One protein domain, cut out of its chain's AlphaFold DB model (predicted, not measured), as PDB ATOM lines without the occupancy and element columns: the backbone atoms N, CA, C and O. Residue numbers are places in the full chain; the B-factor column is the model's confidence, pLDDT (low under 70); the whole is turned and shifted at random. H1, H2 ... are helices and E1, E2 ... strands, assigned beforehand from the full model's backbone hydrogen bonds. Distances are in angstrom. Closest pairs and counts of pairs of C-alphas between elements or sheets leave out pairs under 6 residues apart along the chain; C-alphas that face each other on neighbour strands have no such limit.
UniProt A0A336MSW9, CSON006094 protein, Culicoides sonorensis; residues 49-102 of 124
ATOM      1  N   LEU A  49      -1.790 -16.291  30.425       95.81
ATOM      2  CA  LEU A  49      -2.434 -15.458  31.420       95.81
ATOM      3  C   LEU A  49      -2.812 -16.294  32.638       95.81
ATOM      4  O   LEU A  49      -3.405 -17.362  32.515       95.81
ATOM      5  N   ILE A  50      -2.544 -15.759  33.821       96.25
ATOM      6  CA  ILE A  50      -2.911 -16.345  35.104       96.25
ATOM      7  C   ILE A  50      -3.902 -15.435  35.828       96.25
ATOM      8  O   ILE A  50      -3.793 -14.209  35.787       96.25
ATOM      9  N   CYS A  51      -4.901 -16.022  36.482       96.12
ATOM     10  CA  CYS A  51      -5.813 -15.268  37.333       96.12
ATOM     11  C   CYS A  51      -5.109 -14.841  38.626       96.12
ATOM     12  O   CYS A  51      -4.523 -15.672  39.314       96.12
ATOM     13  N   ASN A  52      -5.218 -13.562  38.984       94.44
ATOM     14  CA  ASN A  52      -4.629 -13.017  40.211       94.44
ATOM     15  C   ASN A  52      -5.372 -13.406  41.505       94.44
ATOM     16  O   ASN A  52      -4.890 -13.104  42.595       94.44
ATOM     17  N   ASP A  53      -6.543 -14.040  41.402       94.88
ATOM     18  CA  ASP A  53      -7.281 -14.551  42.555       94.88
ATOM     19  C   ASP A  53      -6.629 -15.861  43.042       94.88
ATOM     20  O   ASP A  53      -6.655 -16.858  42.304       94.88
ATOM     21  N   PRO A  54      -6.075 -15.897  44.272       92.12
ATOM     22  CA  PRO A  54      -5.344 -17.053  44.787       92.12
ATOM     23  C   PRO A  54      -6.218 -18.302  44.956       92.12
ATOM     24  O   PRO A  54      -5.685 -19.408  44.995       92.12
ATOM     25  N   LEU A  55      -7.545 -18.155  45.045       95.25
ATOM     26  CA  LEU A  55      -8.466 -19.292  45.123       95.25
ATOM     27  C   LEU A  55      -8.805 -19.874  43.743       95.25
ATOM     28  O   LEU A  55      -9.301 -20.994  43.659       95.25
ATOM     29  N   CYS A  56      -8.572 -19.115  42.670       94.75
ATOM     30  CA  CYS A  56      -8.874 -19.521  41.300       94.75
ATOM     31  C   CYS A  56      -7.648 -20.138  40.620       94.75
ATOM     32  O   CYS A  56      -7.719 -21.259  40.125       94.75
ATOM     33  N   ASN A  57      -6.536 -19.393  40.579       88.12
ATOM     34  CA  ASN A  57      -5.280 -19.791  39.932       88.12
ATOM     35  C   ASN A  57      -5.433 -20.343  38.490       88.12
ATOM     36  O   ASN A  57      -4.636 -21.162  38.033       88.12
ATOM     37  N   ASN A  58      -6.478 -19.927  37.765       94.94
ATOM     38  CA  ASN A  58      -6.721 -20.383  36.398       94.94
ATOM     39  C   ASN A  58      -5.632 -19.872  35.447       94.94
ATOM     40  O   ASN A  58      -5.336 -18.676  35.460       94.94
ATOM     41  N   ASN A  59      -5.116 -20.754  34.589       95.00
ATOM     42  CA  ASN A  59      -4.111 -20.438  33.576       95.00
ATOM     43  C   ASN A  59      -4.687 -20.669  32.172       95.00
ATOM     44  O   ASN A  59      -5.232 -21.736  31.892       95.00
ATOM     45  N   THR A  60      -4.623 -19.663  31.303       95.06
ATOM     46  CA  THR A  60      -5.253 -19.697  29.979       95.06
ATOM     47  C   THR A  60      -4.537 -18.793  28.978       95.06
ATOM     48  O   THR A  60      -3.861 -17.842  29.362       95.06
ATOM     49  N   LYS A  61      -4.705 -19.071  27.681       93.06
ATOM     50  CA  LYS A  61      -4.336 -18.151  26.589       93.06
ATOM     51  C   LYS A  61      -5.509 -17.274  26.138       93.06
ATOM     52  O   LYS A  61      -5.306 -16.297  25.421       93.06
ATOM     53  N   ASP A  62      -6.720 -17.609  26.569       90.12
ATOM     54  CA  ASP A  62      -7.935 -16.905  26.179       90.12
ATOM     55  C   ASP A  62      -8.140 -15.654  27.033       90.12
ATOM     56  O   ASP A  62      -7.966 -15.669  28.255       90.12
ATOM     57  N   PHE A  63      -8.578 -14.571  26.394       87.44
ATOM     58  CA  PHE A  63      -8.949 -13.334  27.070       87.44
ATOM     59  C   PHE A  63     -10.462 -13.114  27.006       87.44
ATOM     60  O   PHE A  63     -11.133 -13.465  26.036       87.44
ATOM     61  N   SER A  64     -11.008 -12.498  28.051       88.50
ATOM     62  CA  SER A  64     -12.397 -12.038  28.055       88.50
ATOM     63  C   SER A  64     -12.516 -10.677  27.369       88.50
ATOM     64  O   SER A  64     -11.667  -9.806  27.559       88.50
ATOM     65  N   HIS A  65     -13.614 -10.451  26.642       89.12
ATOM     66  CA  HIS A  65     -13.976  -9.118  26.142       89.12
ATOM     67  C   HIS A  65     -14.333  -8.141  27.273       89.12
ATOM     68  O   HIS A  65     -14.282  -6.926  27.088       89.12
ATOM     69  N   VAL A  66     -14.703  -8.663  28.445       90.50
ATOM     70  CA  VAL A  66     -14.972  -7.857  29.635       90.50
ATOM     71  C   VAL A  66     -13.650  -7.581  30.334       90.50
ATOM     72  O   VAL A  66     -12.939  -8.513  30.710       90.50
ATOM     73  N   SER A  67     -13.341  -6.305  30.538       89.69
ATOM     74  CA  SER A  67     -12.141  -5.865  31.242       89.69
ATOM     75  C   SER A  67     -12.480  -5.093  32.514       89.69
ATOM     76  O   SER A  67     -13.519  -4.444  32.625       89.69
ATOM     77  N   PHE A  68     -11.585  -5.185  33.489       89.19
ATOM     78  CA  PHE A  68     -11.611  -4.432  34.730       89.19
ATOM     79  C   PHE A  68     -10.195  -3.931  35.016       89.19
ATOM     80  O   PHE A  68      -9.237  -4.702  34.961       89.19
ATOM     81  N   GLN A  69     -10.051  -2.629  35.284       86.94
ATOM     82  CA  GLN A  69      -8.750  -1.987  35.539       86.94
ATOM     83  C   GLN A  69      -7.693  -2.280  34.452       86.94
ATOM     84  O   GLN A  69      -6.526  -2.514  34.749       86.94
ATOM     85  N   GLY A  70      -8.113  -2.306  33.184       87.12
ATOM     86  CA  GLY A  70      -7.223  -2.544  32.043       87.12
ATOM     87  C   GLY A  70      -6.843  -4.008  31.800       87.12
ATOM     88  O   GLY A  70      -6.225  -4.298  30.782       87.12
ATOM     89  N   ASN A  71      -7.255  -4.938  32.666       92.06
ATOM     90  CA  ASN A  71      -7.015  -6.371  32.501       92.06
ATOM     91  C   ASN A  71      -8.316  -7.107  32.181       92.06
ATOM     92  O   ASN A  71      -9.394  -6.699  32.615       92.06
ATOM     93  N   SER A  72      -8.240  -8.209  31.436       93.75
ATOM     94  CA  SER A  72      -9.437  -9.009  31.152       93.75
ATOM     95  C   SER A  72      -9.928  -9.722  32.416       93.75
ATOM     96  O   SER A  72      -9.139 -10.163  33.253       93.75
ATOM     97  N   LEU A  73     -11.244  -9.805  32.593       95.38
ATOM     98  CA  LEU A  73     -11.847 -10.500  33.726       95.38
ATOM     99  C   LEU A  73     -11.703 -12.016  33.537       95.38
ATOM    100  O   LEU A  73     -11.937 -12.536  32.445       95.38
ATOM    101  N   CYS A  74     -11.379 -12.740  34.606       94.94
ATOM    102  CA  CYS A  74     -11.325 -14.196  34.566       94.94
ATOM    103  C   CYS A  74     -12.719 -14.784  34.297       94.94
ATOM    104  O   CYS A  74     -13.667 -14.533  35.044       94.94
ATOM    105  N   THR A  75     -12.844 -15.611  33.262       93.06
ATOM    106  CA  THR A  75     -14.111 -16.253  32.873       93.06
ATOM    107  C   THR A  75     -14.570 -17.332  33.858       93.06
ATOM    108  O   THR A  75     -15.767 -17.612  33.931       93.06
ATOM    109  N   ILE A  76     -13.643 -17.893  34.643       94.75
ATOM    110  CA  ILE A  76     -13.902 -18.957  35.622       94.75
ATOM    111  C   ILE A  76     -14.478 -18.387  36.921       94.75
ATOM    112  O   ILE A  76     -15.621 -18.675  37.266       94.75
ATOM    113  N   CYS A  77     -13.721 -17.549  37.641       93.94
ATOM    114  CA  CYS A  77     -14.173 -17.026  38.936       93.94
ATOM    115  C   CYS A  77     -15.005 -15.740  38.830       93.94
ATOM    116  O   CYS A  77     -15.690 -15.392  39.791       93.94
ATOM    117  N   LYS A  78     -14.948 -15.026  37.693       92.25
ATOM    118  CA  LYS A  78     -15.643 -13.745  37.436       92.25
ATOM    119  C   LYS A  78     -15.364 -12.642  38.468       92.25
ATOM    120  O   LYS A  78     -16.136 -11.694  38.578       92.25
ATOM    121  N   LYS A  79     -14.280 -12.776  39.234       91.81
ATOM    122  CA  LYS A  79     -13.867 -11.846  40.297       91.81
ATOM    123  C   LYS A  79     -12.460 -11.319  40.055       91.81
ATOM    124  O   LYS A  79     -12.256 -10.112  40.046       91.81
ATOM    125  N   GLY A  80     -11.513 -12.231  39.845       94.06
ATOM    126  CA  GLY A  80     -10.130 -11.893  39.533       94.06
ATOM    127  C   GLY A  80      -9.948 -11.413  38.096       94.06
ATOM    128  O   GLY A  80     -10.776 -11.660  37.214       94.06
ATOM    129  N   THR A  81      -8.818 -10.764  37.858       95.50
ATOM    130  CA  THR A  81      -8.349 -10.361  36.535       95.50
ATOM    131  C   THR A  81      -7.242 -11.297  36.062       95.50
ATOM    132  O   THR A  81      -6.532 -11.918  36.854       95.50
ATOM    133  N   LEU A  82      -7.138 -11.449  34.747       95.56
ATOM    134  CA  LEU A  82      -6.090 -12.208  34.084       95.56
ATOM    135  C   LEU A  82      -4.885 -11.292  33.852       95.56
ATOM    136  O   LEU A  82      -5.019 -10.241  33.225       95.56
ATOM    137  N   ILE A  83      -3.723 -11.702  34.351       94.62
ATOM    138  CA  ILE A  83      -2.438 -11.014  34.182       94.62
ATOM    139  C   ILE A  83      -1.468 -11.914  33.420       94.62
ATOM    140  O   ILE A  83      -1.574 -13.136  33.495       94.62
ATOM    141  N   ARG A  84      -0.509 -11.336  32.691       94.50
ATOM    142  CA  ARG A  84       0.536 -12.131  32.028       94.50
ATOM    143  C   ARG A  84       1.342 -12.913  33.058       94.50
ATOM    144  O   ARG A  84       1.828 -12.342  34.028       94.50
ATOM    145  N   GLN A  85       1.521 -14.204  32.799       95.56
ATOM    146  CA  GLN A  85       2.386 -15.064  33.602       95.56
ATOM    147  C   GLN A  85       3.872 -14.765  33.361       95.56
ATOM    148  O   GLN A  85       4.683 -14.964  34.257       95.56
ATOM    149  N   PHE A  86       4.229 -14.326  32.150       96.75
ATOM    150  CA  PHE A  86       5.583 -13.907  31.797       96.75
ATOM    151  C   PHE A  86       5.541 -12.470  31.280       96.75
ATOM    152  O   PHE A  86       4.922 -12.171  30.256       96.75
ATOM    153  N   THR A  87       6.130 -11.568  32.052       95.19
ATOM    154  CA  THR A  87       6.048 -10.122  31.868       95.19
ATOM    155  C   THR A  87       7.137  -9.600  30.934       95.19
ATOM    156  O   THR A  87       8.157 -10.240  30.688       95.19
ATOM    157  N   GLU A  88       6.934  -8.384  30.431       95.31
ATOM    158  CA  GLU A  88       7.924  -7.679  29.607       95.31
ATOM    159  C   GLU A  88       9.226  -7.429  30.372       95.31
ATOM    160  O   GLU A  88      10.310  -7.567  29.810       95.31
ATOM    161  N   MET A  89       9.124  -7.128  31.670       95.25
ATOM    162  CA  MET A  89      10.286  -6.945  32.534       95.25
ATOM    163  C   MET A  89      11.060  -8.253  32.727       95.25
ATOM    164  O   MET A  89      12.284  -8.239  32.702       95.25
ATOM    165  N   GLU A  90      10.377  -9.391  32.877       95.88
ATOM    166  CA  GLU A  90      11.043 -10.696  32.972       95.88
ATOM    167  C   GLU A  90      11.732 -11.090  31.662       95.88
ATOM    168  O   GLU A  90      12.867 -11.564  31.700       95.88
ATOM    169  N   LEU A  91      11.102 -10.840  30.506       96.44
ATOM    170  CA  LEU A  91      11.752 -11.024  29.205       96.44
ATOM    171  C   LEU A  91      13.009 -10.153  29.095       96.44
ATOM    172  O   LEU A  91      14.075 -10.652  28.736       96.44
ATOM    173  N   PHE A  92      12.888  -8.862  29.413       96.44
ATOM    174  CA  PHE A  92      14.005  -7.925  29.374       96.44
ATOM    175  C   PHE A  92      15.153  -8.384  30.278       96.44
ATOM    176  O   PHE A  92      16.286  -8.487  29.815       96.44
ATOM    177  N   ASN A  93      14.855  -8.735  31.531       94.88
ATOM    178  CA  ASN A  93      15.851  -9.197  32.493       94.88
ATOM    179  C   ASN A  93      16.553 -10.475  32.020       94.88
ATOM    180  O   ASN A  93      17.762 -10.602  32.198       94.88
ATOM    181  N   GLN A  94      15.830 -11.409  31.393       95.88
ATOM    182  CA  GLN A  94      16.425 -12.639  30.870       95.88
ATOM    183  C   GLN A  94      17.387 -12.363  29.704       95.88
ATOM    184  O   GLN A  94      18.482 -12.922  29.654       95.88
ATOM    185  N   LEU A  95      16.997 -11.492  28.770       94.69
ATOM    186  CA  LEU A  95      17.851 -11.115  27.640       94.69
ATOM    187  C   LEU A  95      19.076 -10.313  28.094       94.69
ATOM    188  O   LEU A  95      20.180 -10.526  27.589       94.69
ATOM    189  N   ASP A  96      18.894  -9.422  29.067       93.25
ATOM    190  CA  ASP A  96      19.986  -8.656  29.658       93.25
ATOM    191  C   ASP A  96      20.947  -9.560  30.440       93.25
ATOM    192  O   ASP A  96      22.161  -9.441  30.294       93.25
ATOM    193  N   TYR A  97      20.429 -10.551  31.168       91.50
ATOM    194  CA  TYR A  97      21.246 -11.582  31.806       91.50
ATOM    195  C   TYR A  97      22.133 -12.309  30.789       91.50
ATOM    196  O   TYR A  97      23.350 -12.365  30.978       91.50
ATOM    197  N   TYR A  98      21.569 -12.787  29.673       91.81
ATOM    198  CA  TYR A  98      22.359 -13.412  28.609       91.81
ATOM    199  C   TYR A  98      23.452 -12.482  28.083       91.81
ATOM    200  O   TYR A  98      24.592 -12.908  27.931       91.81
ATOM    201  N   LYS A  99      23.153 -11.198  27.863       88.75
ATOM    202  CA  LYS A  99      24.157 -10.209  27.449       88.75
ATOM    203  C   LYS A  99      25.295 -10.084  28.467       88.75
ATOM    204  O   LYS A  99      26.472 -10.101  28.094       88.75
ATOM    205  N   GLN A 100      24.949  -9.945  29.743       85.12
ATOM    206  CA  GLN A 100      25.915  -9.754  30.823       85.12
ATOM    207  C   GLN A 100      26.827 -10.974  30.997       85.12
ATOM    208  O   GLN A 100      28.018 -10.798  31.238       85.12
ATOM    209  N   MET A 101      26.325 -12.199  30.788       83.56
ATOM    210  CA  MET A 101      27.137 -13.422  30.884       83.56
ATOM    211  C   MET A 101      28.356 -13.437  29.947       83.56
ATOM    212  O   MET A 101      29.371 -14.047  30.280       83.56
ATOM    213  N   PHE A 102      28.275 -12.770  28.792       81.06
ATOM    214  CA  PHE A 102      29.355 -12.731  27.796       81.06
ATOM    215  C   PHE A 102      30.112 -11.396  27.757       81.06
ATOM    216  O   PHE A 102      31.067 -11.257  26.992       81.06
TER     217      PHE A 102
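AT A GLANCE: This is residues 49 to 102 of the 124 residues of the protein "CSON006094 protein" of Culicoides sonorensis (UniProt A0A336MSW9). Expect little regular structure: a small body of loops holding the short hairpin of E1 and E2, from which one helix, H1, sticks out as a long arm. The printed part has 54 residues with two named strands and then one named helix; the sheet, E1 - E2, is antiparallel. The class is mixed, with 21 residues in named elements, under half. The whole is loose, radius of gyration of the C-alphas 14.4 A, spanning 46 by 21 by 17 A, the arm making the length.

IN THESE COORDINATES: Find C-alpha 49 at (-2.434, -15.458, 31.420), where E1, residues 49 to 51, begins. E2 is residues 82 to 84. H1, residues 88 to 102, runs 22.1 A to C-alpha 102 at (29.355, -12.731, 27.796).

HOW THE PARTS SIT: In the hairpin E1 and E2, at 137 degrees, look for N 50 and O 83, 2.8 A apart, within hydrogen-bond range. E1 and H1 are apart. In H1, 10 of 11 O i to N i+4 pairs are within range.

THE WHOLE: The printed part has no cut. The link E1 to E2, 30 residues, is long. No printed residue is under pLDDT 70.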